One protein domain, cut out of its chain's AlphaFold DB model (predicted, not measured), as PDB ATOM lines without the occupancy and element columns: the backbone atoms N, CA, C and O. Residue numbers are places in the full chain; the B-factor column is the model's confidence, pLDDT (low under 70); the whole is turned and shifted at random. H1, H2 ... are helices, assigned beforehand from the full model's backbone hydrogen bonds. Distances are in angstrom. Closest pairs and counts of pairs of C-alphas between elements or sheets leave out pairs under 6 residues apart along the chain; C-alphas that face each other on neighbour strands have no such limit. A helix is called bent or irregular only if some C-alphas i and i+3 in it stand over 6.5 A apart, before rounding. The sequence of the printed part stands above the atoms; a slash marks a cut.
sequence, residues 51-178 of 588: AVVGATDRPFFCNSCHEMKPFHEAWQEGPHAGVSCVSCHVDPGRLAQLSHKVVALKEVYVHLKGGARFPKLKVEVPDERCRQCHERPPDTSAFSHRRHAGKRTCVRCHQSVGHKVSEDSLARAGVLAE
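What this domain is: This is residues 51 to 178 of the 588 residues of the protein "Cytochrom_NNT domain-containing protein" of Actinobacteria bacterium (UniProt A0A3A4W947). H1, H2, H3 and H8 make a stepped row, with the one long helix, H5, slanting past its H1 end; H4, near the middle, meets H6, and a long loop runs from there to H7, far out at one end. The 128 printed residues hold eight named helices, H1 to H8 in chain order, and no named strand; the class is all helix, though under half of the residues, 59, are in named elements. The whole is compact, with a radius of gyration of the C-alphas of 16.0 A, and spans 48 by 36 by 24 A.

How they stand to each other: H1, residues 51 to 56, is close to but not clearly touching H2, residues 59 to 62; their closest C-alphas, of Ala 55 and Phe 61, are 7.3 A apart. H2 touches H3, residues 66 to 76, at Cys 62 and Met 68, their closest C-alphas, 6.3 A. H4, residues 86 to 89, is apart from H3. H5, residues 94 to 112, only just touches H1, with 3 pairs of C-alphas within 8 A and with its residues 97 to 101 alone; the closest C-alphas are those of Val 53 and Leu 98, 7.3 A, at a steep tilt of 44 degrees, the same way. H6, residues 127 to 131, only just touches H4 with 3 such pairs, closest at the C-alphas of Cys 88 and Arg 129, 5.7 A. H7, residues 145 to 148, touches no helix. H8, residues 167 to 172, only just touches H3 with 3 such pairs, closest at the C-alphas of Pro 70 and Ser 169, 5.5 A, at a steep tilt of 50 degrees, opposite ways. Every O i to N i+4 pair is within hydrogen-bond range in H1, H6 and H8, against 5 of 7 in H3 and 12 of 15 in H5; H2, H4 and H7 are too short for one.

Where its parts are: H1 begins at C-alpha 51, (28.344, 64.745, 40.438). H3 is 15.4 A long and irregular, C-alphas 67 and 70 being 7.1 A apart. H5, 27.0 A long with a kink of 29 degrees near residue 103, ends at C-alpha 112, (23.379, 50.312, 20.904). H8, 8.8 A long, ends at C-alpha 172, (18.607, 35.363, 30.164).

The domain as a whole: The two C-alphas farthest apart, of Leu 112 and Ser 141, are 49.1 A apart. The printed part has no cut; the links H5 to H6, H6 to H7 and H7 to H8 are long. Mean pLDDT of the printed part is 79.5, and 20 residues are under 70, among them 119 to 123 and 136 to 143.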
ATOM      1  N   ALA A  51      29.567  65.417  40.001       80.94
ATOM      2  CA  ALA A  51      28.344  64.745  40.438       80.94
ATOM      3  C   ALA A  51      27.822  63.718  39.415       80.94
ATOM      4  O   ALA A  51      27.434  62.617  39.807       80.94
ATOM      5  N   VAL A  52      27.852  64.030  38.114       81.81
ATOM      6  CA  VAL A  52      27.432  63.105  37.041       81.81
ATOM      7  C   VAL A  52      28.394  61.916  36.917       81.81
ATOM      8  O   VAL A  52      27.952  60.769  36.794       81.81
ATOM      9  N   VAL A  53      29.706  62.146  37.031       82.50
ATOM     10  CA  VAL A  53      30.709  61.066  37.096       82.50
ATOM     11  C   VAL A  53      30.456  60.195  38.332       82.50
ATOM     12  O   VAL A  53      30.254  58.990  38.200       82.50
ATOM     13  N   GLY A  54      30.337  60.802  39.518       82.06
ATOM     14  CA  GLY A  54      30.080  60.100  40.783       82.06
ATOM     15  C   GLY A  54      28.690  59.451  40.919       82.06
ATOM     16  O   GLY A  54      28.462  58.690  41.864       82.06
ATOM     17  N   ALA A  55      27.757  59.731  40.005       84.56
ATOM     18  CA  ALA A  55      26.489  59.018  39.861       84.56
ATOM     19  C   ALA A  55      26.625  57.810  38.918       84.56
ATOM     20  O   ALA A  55      26.176  56.714  39.252       84.56
ATOM     21  N   THR A  56      27.297  57.992  37.778       85.50
ATOM     22  CA  THR A  56      27.528  56.940  36.768       85.50
ATOM     23  C   THR A  56      28.659  55.964  37.127       85.50
ATOM     24  O   THR A  56      28.893  55.004  36.403       85.50
ATOM     25  N   ASP A  57      29.369  56.188  38.236       87.06
ATOM     26  CA  ASP A  57      30.344  55.262  38.846       87.06
ATOM     27  C   ASP A  57      29.704  54.261  39.837       87.06
ATOM     28  O   ASP A  57      30.411  53.466  40.463       87.06
ATOM     29  N   ARG A  58      28.379  54.311  40.047       87.50
ATOM     30  CA  ARG A  58      27.676  53.510  41.069       87.50
ATOM     31  C   ARG A  58      27.174  52.168  40.509       87.50
ATOM     32  O   ARG A  58      26.636  52.166  39.403       87.50
ATOM     33  N   PRO A  59      27.196  51.063  41.289       88.31
ATOM     34  CA  PRO A  59      26.684  49.757  40.849       88.31
ATOM     35  C   PRO A  59      25.251  49.791  40.293       88.31
ATOM     36  O   PRO A  59      24.972  49.152  39.282       88.31
ATOM     37  N   PHE A  60      24.368  50.614  40.876       86.56
ATOM     38  CA  PHE A  60      23.003  50.834  40.377       86.56
ATOM     39  C   PHE A  60      22.954  51.351  38.927       86.56
ATOM     40  O   PHE A  60      22.117  50.897  38.153       86.56
ATOM     41  N   PHE A  61      23.852  52.269  38.542       88.44
ATOM     42  CA  PHE A  61      23.915  52.758  37.164       88.44
ATOM     43  C   PHE A  61      24.349  51.634  36.219       88.44
ATOM     44  O   PHE A  61      23.692  51.398  35.208       88.44
ATOM     45  N   CYS A  62      25.380  50.872  36.590       85.94
ATOM     46  CA  CYS A  62      25.826  49.711  35.824       85.94
ATOM     47  C   CYS A  62      24.701  48.674  35.638       85.94
ATOM     48  O   CYS A  62      24.513  48.168  34.537       85.94
ATOM     49  N   ASN A  63      23.902  48.419  36.682       89.44
ATOM     50  CA  ASN A  63      22.766  47.487  36.670       89.44
ATOM     51  C   ASN A  63      21.590  47.921  35.764       89.44
ATOM     52  O   ASN A  63      20.679  47.129  35.510       89.44
ATOM     53  N   SER A  64      21.580  49.169  35.277       88.31
ATOM     54  CA  SER A  64      20.578  49.617  34.302       88.31
ATOM     55  C   SER A  64      20.775  48.966  32.923       88.31
ATOM     56  O   SER A  64      19.790  48.653  32.252       88.31
ATOM     57  N   CYS A  65      22.022  48.656  32.544       87.81
ATOM     58  CA  CYS A  65      22.352  47.906  31.333       87.81
ATOM     59  C   CYS A  65      22.048  46.414  31.536       87.81
ATOM     60  O   CYS A  65      22.531  45.799  32.492       87.81
ATOM     61  N   HIS A  66      21.272  45.796  30.639       88.94
ATOM     62  CA  HIS A  66      20.855  44.398  30.812       88.94
ATOM     63  C   HIS A  66      22.036  43.422  30.764       88.94
ATOM     64  O   HIS A  66      22.026  42.408  31.458       88.94
ATOM     65  N   GLU A  67      23.081  43.766  30.016       87.06
ATOM     66  CA  GLU A  67      24.311  42.988  29.877       87.06
ATOM     67  C   GLU A  67      25.108  42.875  31.173       87.06
ATOM     68  O   GLU A  67      25.854  41.913  31.359       87.06
ATOM     69  N   MET A  68      24.949  43.850  32.069       87.75
ATOM     70  CA  MET A  68      25.675  43.913  33.331       87.75
ATOM     71  C   MET A  68      24.925  43.232  34.480       87.75
ATOM     72  O   MET A  68      25.540  42.938  35.501       87.75
ATOM     73  N   LYS A  69      23.626  42.929  34.325       88.88
ATOM     74  CA  LYS A  69      22.797  42.322  35.384       88.88
ATOM     75  C   LYS A  69      23.374  41.014  35.941       88.88
ATOM     76  O   LYS A  69      23.529  40.952  37.158       88.88
ATOM     77  N   PRO A  70      23.825  40.032  35.128       88.25
ATOM     78  CA  PRO A  70      24.447  38.814  35.657       88.25
ATOM     79  C   PRO A  70      25.683  39.104  36.518       88.25
ATOM     80  O   PRO A  70      25.900  38.473  37.550       88.25
ATOM     81  N   PHE A  71      26.489  40.080  36.097       87.44
ATOM     82  CA  PHE A  71      27.718  40.484  36.775       87.44
ATOM     83  C   PHE A  71      27.431  41.288  38.051       87.44
ATOM     84  O   PHE A  71      28.137  41.125  39.041       87.44
ATOM     85  N   HIS A  72      26.370  42.099  38.066       90.31
ATOM     86  CA  HIS A  72      25.881  42.781  39.263       90.31
ATOM     87  C   HIS A  72      25.299  41.788  40.280       90.31
ATOM     88  O   HIS A  72      25.636  41.869  41.456       90.31
ATOM     89  N   GLU A  73      24.489  40.819  39.842       88.75
ATOM     90  CA  GLU A  73      23.971  39.723  40.676       88.75
ATOM     91  C   GLU A  73      25.128  38.940  41.332       88.75
ATOM     92  O   GLU A  73      25.208  38.854  42.557       88.75
ATOM     93  N   ALA A  74      26.101  38.473  40.539       85.56
ATOM     94  CA  ALA A  74      27.266  37.733  41.039       85.56
ATOM     95  C   ALA A  74      28.221  38.569  41.924       85.56
ATOM     96  O   ALA A  74      28.940  38.012  42.761       85.56
ATOM     97  N   TRP A  75      28.234  39.895  41.758       89.50
ATOM     98  CA  TRP A  75      28.955  40.831  42.626       89.50
ATOM     99  C   TRP A  75      28.221  41.039  43.958       89.50
ATOM    100  O   TRP A  75      28.863  41.012  45.009       89.50
ATOM    101  N   GLN A  76      26.892  41.178  43.915       89.50
ATOM    102  CA  GLN A  76      26.012  41.414  45.062       89.50
ATOM    103  C   GLN A  76      25.888  40.185  45.981       89.50
ATOM    104  O   GLN A  76      25.795  40.337  47.196       89.50
ATOM    105  N   GLU A  77      25.940  38.971  45.427       86.75
ATOM    106  CA  GLU A  77      26.082  37.723  46.200       86.75
ATOM    107  C   GLU A  77      27.530  37.468  46.672       86.75
ATOM    108  O   GLU A  77      27.789  36.602  47.513       86.75
ATOM    109  N   GLY A  78      28.501  38.190  46.106       82.81
ATOM    110  CA  GLY A  78      29.925  37.975  46.323       82.81
ATOM    111  C   GLY A  78      30.496  38.699  47.552       82.81
ATOM    112  O   GLY A  78      29.938  39.679  48.042       82.81
ATOM    113  N   PRO A  79      31.706  38.317  48.011       83.00
ATOM    114  CA  PRO A  79      32.382  38.957  49.150       83.00
ATOM    115  C   PRO A  79      32.836  40.409  48.888       83.00
ATOM    116  O   PRO A  79      33.489  41.003  49.739       83.00
ATOM    117  N   HIS A  80      32.512  40.977  47.721       86.94
ATOM    118  CA  HIS A  80      32.841  42.346  47.316       86.94
ATOM    119  C   HIS A  80      31.597  43.233  47.123       86.94
ATOM    120  O   HIS A  80      31.744  44.353  46.643       86.94
ATOM    121  N   ALA A  81      30.401  42.794  47.537       88.12
ATOM    122  CA  ALA A  81      29.129  43.518  47.388       88.12
ATOM    123  C   ALA A  81      29.076  44.935  48.018       88.12
ATOM    124  O   ALA A  81      28.146  45.695  47.765       88.12
ATOM    125  N   GLY A  82      30.063  45.307  48.845       85.44
ATOM    126  CA  GLY A  82      30.241  46.668  49.379       85.44
ATOM    127  C   GLY A  82      31.266  47.536  48.629       85.44
ATOM    128  O   GLY A  82      31.464  48.691  48.996       85.44
ATOM    129  N   VAL A  83      31.943  47.002  47.608       88.31
ATOM    130  CA  VAL A  83      33.026  47.667  46.859       88.31
ATOM    131  C   VAL A  83      32.508  48.089  45.487       88.31
ATOM    132  O   VAL A  83      31.994  47.256  44.746       88.31
ATOM    133  N   SER A  84      32.654  49.367  45.122       88.06
ATOM    134  CA  SER A  84      32.148  49.858  43.833       88.06
ATOM    135  C   SER A  84      32.849  49.190  42.646       88.06
ATOM    136  O   SER A  84      34.064  49.001  42.656       88.06
ATOM    137  N   CYS A  85      32.098  48.896  41.582       87.31
ATOM    138  CA  CYS A  85      32.601  48.226  40.380       87.31
ATOM    139  C   CYS A  85      33.816  48.951  39.768       87.31
ATOM    140  O   CYS A  85      34.769  48.311  39.316       87.31
ATOM    141  N   VAL A  86      33.810  50.291  39.798       88.19
ATOM    142  CA  VAL A  86      34.904  51.113  39.259       88.19
ATOM    143  C   VAL A  86      36.208  50.991  40.051       88.19
ATOM    144  O   VAL A  86      37.263  51.186  39.468       88.19
ATOM    145  N   SER A  87      36.181  50.584  41.326       87.88
ATOM    146  CA  SER A  87      37.397  50.376  42.133       87.88
ATOM    147  C   SER A  87      38.274  49.222  41.623       87.88
ATOM    148  O   SER A  87      39.456  49.162  41.948       87.88
ATOM    149  N   CYS A  88      37.716  48.322  40.803       86.81
ATOM    150  CA  CYS A  88      38.456  47.245  40.140       86.81
ATOM    151  C   CYS A  88      38.643  47.491  38.631       86.81
ATOM    152  O   CYS A  88      39.649  47.073  38.057       86.81
ATOM    153  N   HIS A  89      37.698  48.170  37.974       86.94
ATOM    154  CA  HIS A  89      37.717  48.368  36.515       86.94
ATOM    155  C   HIS A  89      38.343  49.690  36.048       86.94
ATOM    156  O   HIS A  89      38.694  49.804  34.877       86.94
ATOM    157  N   VAL A  90      38.546  50.656  36.948       87.38
ATOM    158  CA  VAL A  90      39.069  51.998  36.647       87.38
ATOM    159  C   VAL A  90      40.248  52.316  37.565       87.38
ATOM    160  O   VAL A  90      40.311  51.853  38.704       87.38
ATOM    161  N   ASP A  91      41.205  53.100  37.074       85.75
ATOM    162  CA  ASP A  91      42.334  53.561  37.883       85.75
ATOM    163  C   ASP A  91      41.933  54.731  38.805       85.75
ATOM    164  O   ASP A  91      41.039  55.516  38.468       85.75
ATOM    165  N   PRO A  92      42.549  54.858  39.994       81.56
ATOM    166  CA  PRO A  92      42.146  55.855  40.979       81.56
ATOM    167  C   PRO A  92      42.511  57.284  40.550       81.56
ATOM    168  O   PRO A  92      43.575  57.542  39.990       81.56
ATOM    169  N   GLY A  93      41.646  58.238  40.903       83.88
ATOM    170  CA  GLY A  93      41.856  59.671  40.679       83.88
ATOM    171  C   GLY A  93      40.983  60.260  39.567       83.88
ATOM    172  O   GLY A  93      40.564  59.581  38.632       83.88
ATOM    173  N   ARG A  94      40.695  61.564  39.668       80.56
ATOM    174  CA  ARG A  94      39.687  62.234  38.823       80.56
ATOM    175  C   ARG A  94      39.992  62.194  37.327       80.56
ATOM    176  O   ARG A  94      39.073  61.991  36.544       80.56
ATOM    177  N   LEU A  95      41.258  62.334  36.929       81.94
ATOM    178  CA  LEU A  95      41.650  62.279  35.515       81.94
ATOM    179  C   LEU A  95      41.425  60.887  34.900       81.94
ATOM    180  O   LEU A  95      40.996  60.805  33.754       81.94
ATOM    181  N   ALA A  96      41.653  59.812  35.663       83.38
ATOM    182  CA  ALA A  96      41.402  58.439  35.225       83.38
ATOM    183  C   ALA A  96      39.899  58.110  35.176       83.38
ATOM    184  O   ALA A  96      39.430  57.496  34.220       83.38
ATOM    185  N   GLN A  97      39.123  58.589  36.153       83.06
ATOM    186  CA  GLN A  97      37.660  58.480  36.131       83.06
ATOM    187  C   GLN A  97      37.061  59.207  34.916       83.06
ATOM    188  O   GLN A  97      36.252  58.629  34.194       83.06
ATOM    189  N   LEU A  98      37.497  60.443  34.643       82.94
ATOM    190  CA  LEU A  98      37.047  61.234  33.493       82.94
ATOM    191  C   LEU A  98      37.469  60.621  32.149       82.94
ATOM    192  O   LEU A  98      36.639  60.512  31.248       82.94
ATOM    193  N   SER A  99      38.724  60.180  32.002       82.25
ATOM    194  CA  SER A  99      39.190  59.560  30.753       82.25
ATOM    195  C   SER A  99      38.497  58.220  30.486       82.25
ATOM    196  O   SER A  99      38.121  57.943  29.345       82.25
ATOM    197  N   HIS A 100      38.215  57.429  31.527       82.25
ATOM    198  CA  HIS A 100      37.442  56.200  31.379       82.25
ATOM    199  C   HIS A 100      36.001  56.459  30.910       82.25
ATOM    200  O   HIS A 100      35.498  55.657  30.131       82.25
ATOM    201  N   LYS A 101      35.352  57.589  31.245       84.56
ATOM    202  CA  LYS A 101      34.035  57.918  30.650       84.56
ATOM    203  C   LYS A 101      34.100  58.061  29.129       84.56
ATOM    204  O   LYS A 101      33.182  57.607  28.454       84.56
ATOM    205  N   VAL A 102      35.189  58.605  28.580       81.25
ATOM    206  CA  VAL A 102      35.406  58.677  27.122       81.25
ATOM    207  C   VAL A 102      35.594  57.279  26.522       81.25
ATOM    208  O   VAL A 102      35.068  56.996  25.448       81.25
ATOM    209  N   VAL A 103      36.276  56.371  27.230       77.75
ATOM    210  CA  VAL A 103      36.411  54.960  26.819       77.75
ATOM    211  C   VAL A 103      35.065  54.224  26.885       77.75
ATOM    212  O   VAL A 103      34.713  53.517  25.943       77.75
ATOM    213  N   ALA A 104      34.273  54.443  27.938       78.25
ATOM    214  CA  ALA A 104      32.971  53.813  28.158       78.25
ATOM    215  C   ALA A 104      31.908  54.209  27.111       78.25
ATOM    216  O   ALA A 104      30.970  53.450  26.874       78.25
ATOM    217  N   LEU A 105      32.076  55.325  26.383       83.44
ATOM    218  CA  LEU A 105      31.252  55.625  25.198       83.44
ATOM    219  C   LEU A 105      31.320  54.507  24.140       83.44
ATOM    220  O   LEU A 105      30.346  54.274  23.424       83.44
ATOM    221  N   LYS A 106      32.433  53.763  24.067       80.44
ATOM    222  CA  LYS A 106      32.559  52.573  23.214       80.44
ATOM    223  C   LYS A 106      31.664  51.426  23.686       80.44
ATOM    224  O   LYS A 106      31.142  50.691  22.856       80.44
ATOM    225  N   GLU A 107      31.478  51.274  24.992       81.25
ATOM    226  CA  GLU A 107      30.610  50.249  25.583       81.25
ATOM    227  C   GLU A 107      29.138  50.596  25.325       81.25
ATOM    228  O   GLU A 107      28.391  49.744  24.849       81.25
ATOM    229  N   VAL A 108      28.761  51.874  25.473       84.44
ATOM    230  CA  VAL A 108      27.444  52.397  25.059       84.44
ATOM    231  C   VAL A 108      27.203  52.186  23.556       84.44
ATOM    232  O   VAL A 108      26.128  51.742  23.161       84.44
ATOM    233  N   TYR A 109      28.199  52.429  22.699       84.81
ATOM    234  CA  TYR A 109      28.089  52.144  21.263       84.81
ATOM    235  C   TYR A 109      27.911  50.642  20.969       84.81
ATOM    236  O   TYR A 109      27.125  50.271  20.099       84.81
ATOM    237  N   VAL A 110      28.609  49.762  21.696       81.38
ATOM    238  CA  VAL A 110      28.485  48.301  21.550       81.38
ATOM    239  C   VAL A 110      27.117  47.795  22.026       81.38
ATOM    240  O   VAL A 110      26.543  46.938  21.351       81.38
ATOM    241  N   HIS A 111      26.569  48.362  23.106       83.31
ATOM    242  CA  HIS A 111      25.189  48.152  23.567       83.31
ATOM    243  C   HIS A 111      24.174  48.549  22.477       83.31
ATOM    244  O   HIS A 111      23.420  47.708  21.991       83.31
ATOM    245  N   LEU A 112      24.250  49.790  21.974       87.00
ATOM    246  CA  LEU A 112      23.379  50.312  20.904       87.00
ATOM    247  C   LEU A 112      23.498  49.563  19.559       87.00
ATOM    248  O   LEU A 112      22.666  49.748  18.671       87.00
ATOM    249  N   LYS A 113      24.530  48.728  19.382       85.06
ATOM    250  CA  LYS A 113      24.724  47.853  18.214       85.06
ATOM    251  C   LYS A 113      24.505  46.362  18.513       85.06
ATOM    252  O   LYS A 113      24.773  45.541  17.640       85.06
ATOM    253  N   GLY A 114      24.049  45.989  19.714       76.25
ATOM    254  CA  GLY A 114      23.797  44.594  20.111       76.25
ATOM    255  C   GLY A 114      25.044  43.692  20.138       76.25
ATOM    256  O   GLY A 114      24.933  42.462  20.143       76.25
ATOM    257  N   GLY A 115      26.242  44.288  20.129       72.75
ATOM    258  CA  GLY A 115      27.524  43.590  19.988       72.75
ATOM    259  C   GLY A 115      28.101  43.041  21.296       72.75
ATOM    260  O   GLY A 115      29.146  42.386  21.279       72.75
ATOM    261  N   ALA A 116      27.455  43.310  22.431       75.12
ATOM    262  CA  ALA A 116      27.914  42.918  23.758       75.12
ATOM    263  C   ALA A 116      27.780  41.398  23.967       75.12
ATOM    264  O   ALA A 116      26.711  40.891  24.306       75.12
ATOM    265  N   ARG A 117      28.865  40.648  23.720       76.88
ATOM    266  CA  ARG A 117      28.858  39.175  23.750       76.88
ATOM    267  C   ARG A 117      29.983  38.578  24.598       76.88
ATOM    268  O   ARG A 117      31.169  38.779  24.329       76.88
ATOM    269  N   PHE A 118      29.616  37.781  25.596       70.25
ATOM    270  CA  PHE A 118      30.537  37.041  26.459       70.25
ATOM    271  C   PHE A 118      30.952  35.702  25.810       70.25
ATOM    272  O   PHE A 118      30.106  35.064  25.181       70.25
ATOM    273  N   PRO A 119      32.216  35.237  25.924       59.78
ATOM    274  CA  PRO A 119      33.368  35.823  26.625       59.78
ATOM    275  C   PRO A 119      34.285  36.666  25.709       59.78
ATOM    276  O   PRO A 119      35.503  36.690  25.892       59.78
ATOM    277  N   LYS A 120      33.747  37.303  24.655       57.88
ATOM    278  CA  LYS A 120      34.565  37.995  23.635       57.88
ATOM    279  C   LYS A 120      35.095  39.354  24.122       57.88
ATOM    280  O   LYS A 120      36.161  39.781  23.682       57.88
ATOM    281  N   LEU A 121      34.393  39.994  25.058       62.09
ATOM    282  CA  LEU A 121      34.845  41.190  25.775       62.09
ATOM    283  C   LEU A 121      35.905  40.822  26.827       62.09
ATOM    284  O   LEU A 121      35.627  40.073  27.761       62.09
ATOM    285  N   LYS A 122      37.117  41.367  26.680       60.75
ATOM    286  CA  LYS A 122      38.197  41.276  27.674       60.75
ATOM    287  C   LYS A 122      38.407  42.647  28.306       60.75
ATOM    288  O   LYS A 122      38.725  43.589  27.586       60.75
ATOM    289  N   VAL A 123      38.275  42.728  29.626       68.75
ATOM    290  CA  VAL A 123      38.644  43.909  30.419       68.75
ATOM    291  C   VAL A 123      39.956  43.608  31.138       68.75
ATOM    292  O   VAL A 123      40.140  42.504  31.653       68.75
ATOM    293  N   GLU A 124      40.882  44.564  31.144       75.12
ATOM    294  CA  GLU A 124      42.147  44.444  31.865       75.12
ATOM    295  C   GLU A 124      42.028  45.046  33.271       75.12
ATOM    296  O   GLU A 124      41.556  46.169  33.459       75.12
ATOM    297  N   VAL A 125      42.447  44.263  34.267       84.31
ATOM    298  CA  VAL A 125      42.401  44.605  35.693       84.31
ATOM    299  C   VAL A 125      43.805  44.375  36.266       84.31
ATOM    300  O   VAL A 125      44.170  43.223  36.519       84.31
ATOM    301  N   PRO A 126      44.615  45.440  36.415       86.06
ATOM    302  CA  PRO A 126      45.963  45.363  36.971       86.06
ATOM    303  C   PRO A 126      45.983  45.001  38.463       86.06
ATOM    304  O   PRO A 126      45.072  45.340  39.226       86.06
ATOM    305  N   ASP A 127      47.064  44.352  38.895       85.44
ATOM    306  CA  ASP A 127      47.276  43.882  40.273       85.44
ATOM    307  C   ASP A 127      47.257  45.024  41.295       85.44
ATOM    308  O   ASP A 127      46.907  44.834  42.458       85.44
ATOM    309  N   GLU A 128      47.641  46.220  40.862       86.62
ATOM    310  CA  GLU A 128      47.676  47.455  41.638       86.62
ATOM    311  C   GLU A 128      46.295  47.785  42.209       86.62
ATOM    312  O   GLU A 128      46.204  48.223  43.354       86.62
ATOM    313  N   ARG A 129      45.216  47.512  41.461       87.56
ATOM    314  CA  ARG A 129      43.835  47.756  41.907       87.56
ATOM    315  C   ARG A 129      43.429  46.792  43.019       87.56
ATOM    316  O   ARG A 129      42.920  47.226  44.047       87.56
ATOM    317  N   CYS A 130      43.766  45.505  42.897       85.44
ATOM    318  CA  CYS A 130      43.580  44.541  43.988       85.44
ATOM    319  C   CYS A 130      44.393  44.926  45.239       85.44
ATOM    320  O   CYS A 130      43.921  44.773  46.366       85.44
ATOM    321  N   ARG A 131      45.610  45.451  45.050       85.19
ATOM    322  CA  ARG A 131      46.524  45.829  46.139       85.19
ATOM    323  C   ARG A 131      46.152  47.125  46.872       85.19
ATOM    324  O   ARG A 131      46.713  47.366  47.933       85.19
ATOM    325  N   GLN A 132      45.175  47.901  46.387       85.88
ATOM    326  CA  GLN A 132      44.603  49.035  47.135       85.88
ATOM    327  C   GLN A 132      43.815  48.591  48.381       85.88
ATOM    328  O   GLN A 132      43.728  49.348  49.344       85.88
ATOM    329  N   CYS A 133      43.263  47.370  48.384       85.12
ATOM    330  CA  CYS A 133      42.512  46.812  49.519       85.12
ATOM    331  C   CYS A 133      43.123  45.519  50.089       85.12
ATOM    332  O   CYS A 133      42.731  45.071  51.167       85.12
ATOM    333  N   HIS A 134      44.081  44.902  49.390       84.19
ATOM    334  CA  HIS A 134      44.755  43.677  49.822       84.19
ATOM    335  C   HIS A 134      46.275  43.861  49.852       84.19
ATOM    336  O   HIS A 134      46.955  43.587  48.863       84.19
ATOM    337  N   GLU A 135      46.816  44.258  51.009       71.88
ATOM    338  CA  GLU A 135      48.266  44.403  51.226       71.88
ATOM    339  C   GLU A 135      49.035  43.141  50.804       71.88
ATOM    340  O   GLU A 135      50.022  43.202  50.065       71.88
ATOM    341  N   ARG A 136      48.558  41.969  51.254       67.81
ATOM    342  CA  ARG A 136      49.031  40.663  50.784       67.81
ATOM    343  C   ARG A 136      48.075  39.532  51.180       67.81
ATOM    344  O   ARG A 136      47.837  39.347  52.372       67.81
ATOM    345  N   PRO A 137      47.602  38.695  50.240       66.44
ATOM    346  CA  PRO A 137      46.998  37.418  50.602       66.44
ATOM    347  C   PRO A 137      48.022  36.539  51.348       66.44
ATOM    348  O   PRO A 137      49.208  36.540  50.980       66.44
ATOM    349  N   PRO A 138      47.614  35.780  52.383       62.97
ATOM    350  CA  PRO A 138      48.533  34.942  53.142       62.97
ATOM    351  C   PRO A 138      49.179  33.863  52.262       62.97
ATOM    352  O   PRO A 138      48.597  33.364  51.296       62.97
ATOM    353  N   ASP A 139      50.411  33.488  52.600       63.47
ATOM    354  CA  ASP A 139      51.026  32.281  52.053       63.47
ATOM    355  C   ASP A 139      50.361  31.059  52.709       63.47
ATOM    356  O   ASP A 139      50.237  31.001  53.931       63.47
ATOM    357  N   THR A 140      49.940  30.081  51.911       62.69
ATOM    358  CA  THR A 140      49.443  28.786  52.405       62.69
ATOM    359  C   THR A 140      50.529  27.721  52.253       62.69
ATOM    360  O   THR A 140      51.464  27.890  51.470       62.69
ATOM    361  N   SER A 141      50.385  26.584  52.938       54.19
ATOM    362  CA  SER A 141      51.244  25.407  52.720       54.19
ATOM    363  C   SER A 141      51.204  24.892  51.270       54.19
ATOM    364  O   SER A 141      52.176  24.310  50.799       54.19
ATOM    365  N   ALA A 142      50.098  25.140  50.560       49.41
ATOM    366  CA  ALA A 142      49.870  24.763  49.168       49.41
ATOM    367  C   ALA A 142      50.414  25.771  48.139       49.41
ATOM    368  O   ALA A 142      50.789  25.385  47.034       49.41
ATOM    369  N   PHE A 143      50.405  27.068  48.458       64.75
ATOM    370  CA  PHE A 143      50.733  28.134  47.514       64.75
ATOM    371  C   PHE A 143      51.264  29.384  48.221       64.75
ATOM    372  O   PHE A 143      50.608  29.951  49.098       64.75
ATOM    373  N   SER A 144      52.434  29.852  47.779       71.75
ATOM    374  CA  SER A 144      53.051  31.086  48.268       71.75
ATOM    375  C   SER A 144      52.818  32.251  47.307       71.75
ATOM    376  O   SER A 144      53.425  32.315  46.233       71.75
ATOM    377  N   HIS A 145      52.022  33.222  47.751       77.06
ATOM    378  CA  HIS A 145      51.906  34.540  47.135       77.06
ATOM    379  C   HIS A 145      53.252  35.289  47.151       77.06
ATOM    380  O   HIS A 145      53.604  35.934  46.166       77.06
ATOM    381  N   ARG A 146      54.072  35.137  48.208       73.44
ATOM    382  CA  ARG A 146      55.406  35.767  48.316       73.44
ATOM    383  C   ARG A 146      56.328  35.387  47.157       73.44
ATOM    384  O   ARG A 146      57.024  36.239  46.623       73.44
ATOM    385  N   ARG A 147      56.337  34.110  46.760       67.44
ATOM    386  CA  ARG A 147      57.224  33.598  45.697       67.44
ATOM    387  C   ARG A 147      56.764  33.962  44.279       67.44
ATOM    388  O   ARG A 147      57.582  33.866  43.359       67.44
ATOM    389  N   HIS A 148      55.504  34.382  44.116       73.69
ATOM    390  CA  HIS A 148      54.860  34.680  42.829       73.69
ATOM    391  C   HIS A 148      54.519  36.162  42.604       73.69
ATOM    392  O   HIS A 148      54.201  36.521  41.469       73.69
ATOM    393  N   ALA A 149      54.621  37.014  43.629       72.62
ATOM    394  CA  ALA A 149      54.459  38.464  43.509       72.62
ATOM    395  C   ALA A 149      55.291  39.029  42.340       72.62
ATOM    396  O   ALA A 149      56.468  38.694  42.192       72.62
ATOM    397  N   GLY A 150      54.659  39.828  41.475       68.12
ATOM    398  CA  GLY A 150      55.279  40.414  40.279       68.12
ATOM    399  C   GLY A 150      55.614  39.435  39.140       68.12
ATOM    400  O   GLY A 150      56.114  39.868  38.107       68.12
ATOM    401  N   LYS A 151      55.358  38.122  39.278       69.75
ATOM    402  CA  LYS A 151      55.689  37.108  38.248       69.75
ATOM    403  C   LYS A 151      54.496  36.686  37.386       69.75
ATOM    404  O   LYS A 151      54.688  36.096  36.321       69.75
ATOM    405  N   ARG A 152      53.270  36.935  37.853       71.06
ATOM    406  CA  ARG A 152      51.975  36.705  37.186       71.06
ATOM    407  C   ARG A 152      50.965  37.691  37.772       71.06
ATOM    408  O   ARG A 152      51.056  37.952  38.965       71.06
ATOM    409  N   THR A 153      49.998  38.142  36.974       77.69
ATOM    410  CA  THR A 153      48.908  38.989  37.471       77.69
ATOM    411  C   THR A 153      47.962  38.230  38.406       77.69
ATOM    412  O   THR A 153      47.670  37.051  38.177       77.69
ATOM    413  N   CYS A 154      47.438  38.902  39.430       78.44
ATOM    414  CA  CYS A 154      46.429  38.413  40.369       78.44
ATOM    415  C   CYS A 154      45.237  37.795  39.630       78.44
ATOM    416  O   CYS A 154      44.886  36.633  39.861       78.44
ATOM    417  N   VAL A 155      44.663  38.522  38.665       77.31
ATOM    418  CA  VAL A 155      43.499  38.058  37.896       77.31
ATOM    419  C   VAL A 155      43.771  36.818  37.045       77.31
ATOM    420  O   VAL A 155      42.823  36.142  36.675       77.31
ATOM    421  N   ARG A 156      45.028  36.420  36.797       72.19
ATOM    422  CA  ARG A 156      45.341  35.127  36.155       72.19
ATOM    423  C   ARG A 156      44.906  33.928  37.008       72.19
ATOM    424  O   ARG A 156      44.571  32.887  36.450       72.19
ATOM    425  N   CYS A 157      44.942  34.066  38.332       70.12
ATOM    426  CA  CYS A 157      44.492  33.046  39.285       70.12
ATOM    427  C   CYS A 157      43.093  33.358  39.843       70.12
ATOM    428  O   CYS A 157      42.359  32.444  40.201       70.12
ATOM    429  N   HIS A 158      42.717  34.638  39.882       75.31
ATOM    430  CA  HIS A 158      41.485  35.151  40.485       75.31
ATOM    431  C   HIS A 158      40.435  35.585  39.437       75.31
ATOM    432  O   HIS A 158      39.723  36.566  39.637       75.31
ATOM    433  N   GLN A 159      40.330  34.853  38.319       69.88
ATOM    434  CA  GLN A 159      39.542  35.239  37.131       69.88
ATOM    435  C   GLN A 159      38.049  35.517  37.389       69.88
ATOM    436  O   GLN A 159      37.455  36.302  36.661       69.88
ATOM    437  N   SER A 160      37.444  34.885  38.398       66.44
ATOM    438  CA  SER A 160      36.006  34.976  38.697       66.44
ATOM    439  C   SER A 160      35.673  35.805  39.947       66.44
ATOM    440  O   SER A 160      34.559  35.710  40.464       66.44
ATOM    441  N   VAL A 161      36.618  36.585  40.489       73.00
ATOM    442  CA  VAL A 161      36.366  37.414  41.685       73.00
ATOM    443  C   VAL A 161      35.322  38.489  41.371       73.00
ATOM    444  O   VAL A 161      35.518  39.317  40.490       73.00
ATOM    445  N   GLY A 162      34.200  38.443  42.096       66.75
ATOM    446  CA  GLY A 162      33.041  39.322  41.900       66.75
ATOM    447  C   GLY A 162      32.159  38.984  40.691       66.75
ATOM    448  O   GLY A 162      31.119  39.600  40.544       66.75
ATOM    449  N   HIS A 163      32.544  38.016  39.848       77.19
ATOM    450  CA  HIS A 163      31.941  37.795  38.522       77.19
ATOM    451  C   HIS A 163      31.702  36.307  38.216       77.19
ATOM    452  O   HIS A 163      31.906  35.845  37.093       77.19
ATOM    453  N   LYS A 164      31.291  35.521  39.221       74.25
ATOM    454  CA  LYS A 164      30.929  34.100  39.056       74.25
ATOM    455  C   LYS A 164      29.508  33.958  38.478       74.25
ATOM    456  O   LYS A 164      28.588  33.535  39.171       74.25
ATOM    457  N   VAL A 165      29.352  34.339  37.214       76.00
ATOM    458  CA  VAL A 165      28.103  34.236  36.435       76.00
ATOM    459  C   VAL A 165      27.901  32.830  35.861       76.00
ATOM    460  O   VAL A 165      28.887  32.161  35.554       76.00
ATOM    461  N   SER A 166      26.647  32.399  35.689       75.38
ATOM    462  CA  SER A 166      26.313  31.117  35.055       75.38
ATOM    463  C   SER A 166      25.947  31.273  33.578       75.38
ATOM    464  O   SER A 166      25.589  32.360  33.115       75.38
ATOM    465  N   GLU A 167      25.993  30.168  32.830       72.44
ATOM    466  CA  GLU A 167      25.514  30.124  31.438       72.44
ATOM    467  C   GLU A 167      24.065  30.648  31.312       72.44
ATOM    468  O   GLU A 167      23.788  31.510  30.475       72.44
ATOM    469  N   ASP A 168      23.169  30.223  32.211       77.94
ATOM    470  CA  ASP A 168      21.759  30.628  32.209       77.94
ATOM    471  C   ASP A 168      21.555  32.125  32.480       77.94
ATOM    472  O   ASP A 168      20.645  32.728  31.908       77.94
ATOM    473  N   SER A 169      22.354  32.754  33.354       80.19
ATOM    474  CA  SER A 169      22.202  34.192  33.624       80.19
ATOM    475  C   SER A 169      22.662  35.033  32.432       80.19
ATOM    476  O   SER A 169      21.975  35.982  32.050       80.19
ATOM    477  N   LEU A 170      23.744  34.628  31.759       82.62
ATOM    478  CA  LEU A 170      24.200  35.240  30.505       82.62
ATOM    479  C   LEU A 170      23.216  35.022  29.343       82.62
ATOM    480  O   LEU A 170      23.051  35.913  28.506       82.62
ATOM    481  N   ALA A 171      22.550  33.864  29.292       81.19
ATOM    482  CA  ALA A 171      21.511  33.568  28.309       81.19
ATOM    483  C   ALA A 171      20.244  34.410  28.545       81.19
ATOM    484  O   ALA A 171      19.775  35.064  27.615       81.19
ATOM    485  N   ARG A 172      19.743  34.491  29.791       82.12
ATOM    486  CA  ARG A 172      18.607  35.363  30.164       82.12
ATOM    487  C   ARG A 172      18.882  36.844  29.890       82.12
ATOM    488  O   ARG A 172      17.969  37.570  29.516       82.12
ATOM    489  N   ALA A 173      20.128  37.288  30.052       83.94
ATOM    490  CA  ALA A 173      20.555  38.648  29.730       83.94
ATOM    491  C   ALA A 173      20.822  38.891  28.227       83.94
ATOM    492  O   ALA A 173      21.142  40.017  27.849       83.94
ATOM    493  N   GLY A 174      20.711  37.869  27.368       84.31
ATOM    494  CA  GLY A 174      20.903  37.970  25.913       84.31
ATOM    495  C   GLY A 174      22.359  38.105  25.441       84.31
ATOM    496  O   GLY A 174      22.598  38.279  24.246       84.31
ATOM    497  N   VAL A 175      23.337  38.012  26.349       83.50
ATOM    498  CA  VAL A 175      24.762  38.314  26.086       83.50
ATOM    499  C   VAL A 175      25.635  37.096  25.814       83.50
ATOM    500  O   VAL A 175      26.813  37.246  25.480       83.50
ATOM    501  N   LEU A 176      25.105  35.881  25.938       81.75
ATOM    502  CA  LEU A 176      25.849  34.682  25.560       81.75
ATOM    503  C   LEU A 176      26.185  34.722  24.053       81.75
ATOM    504  O   LEU A 176      25.360  35.117  23.222       81.75
ATOM    505  N   ALA A 177      27.420  34.368  23.690       74.56
ATOM    506  CA  ALA A 177      27.820  34.217  22.293       74.56
ATOM    507  C   ALA A 177      27.440  32.829  21.762       74.56
ATOM    508  O   ALA A 177      27.683  31.825  22.430       74.56
ATOM    509  N   GLU A 178      26.964  32.755  20.519       63.25
ATOM    510  CA  GLU A 178      26.869  31.482  19.796       63.25
ATOM    511  C   GLU A 178      28.250  30.814  19.699       63.25
ATOM    512  O   GLU A 178      29.265  31.480  19.455       63.25
TER     513      GLU A 178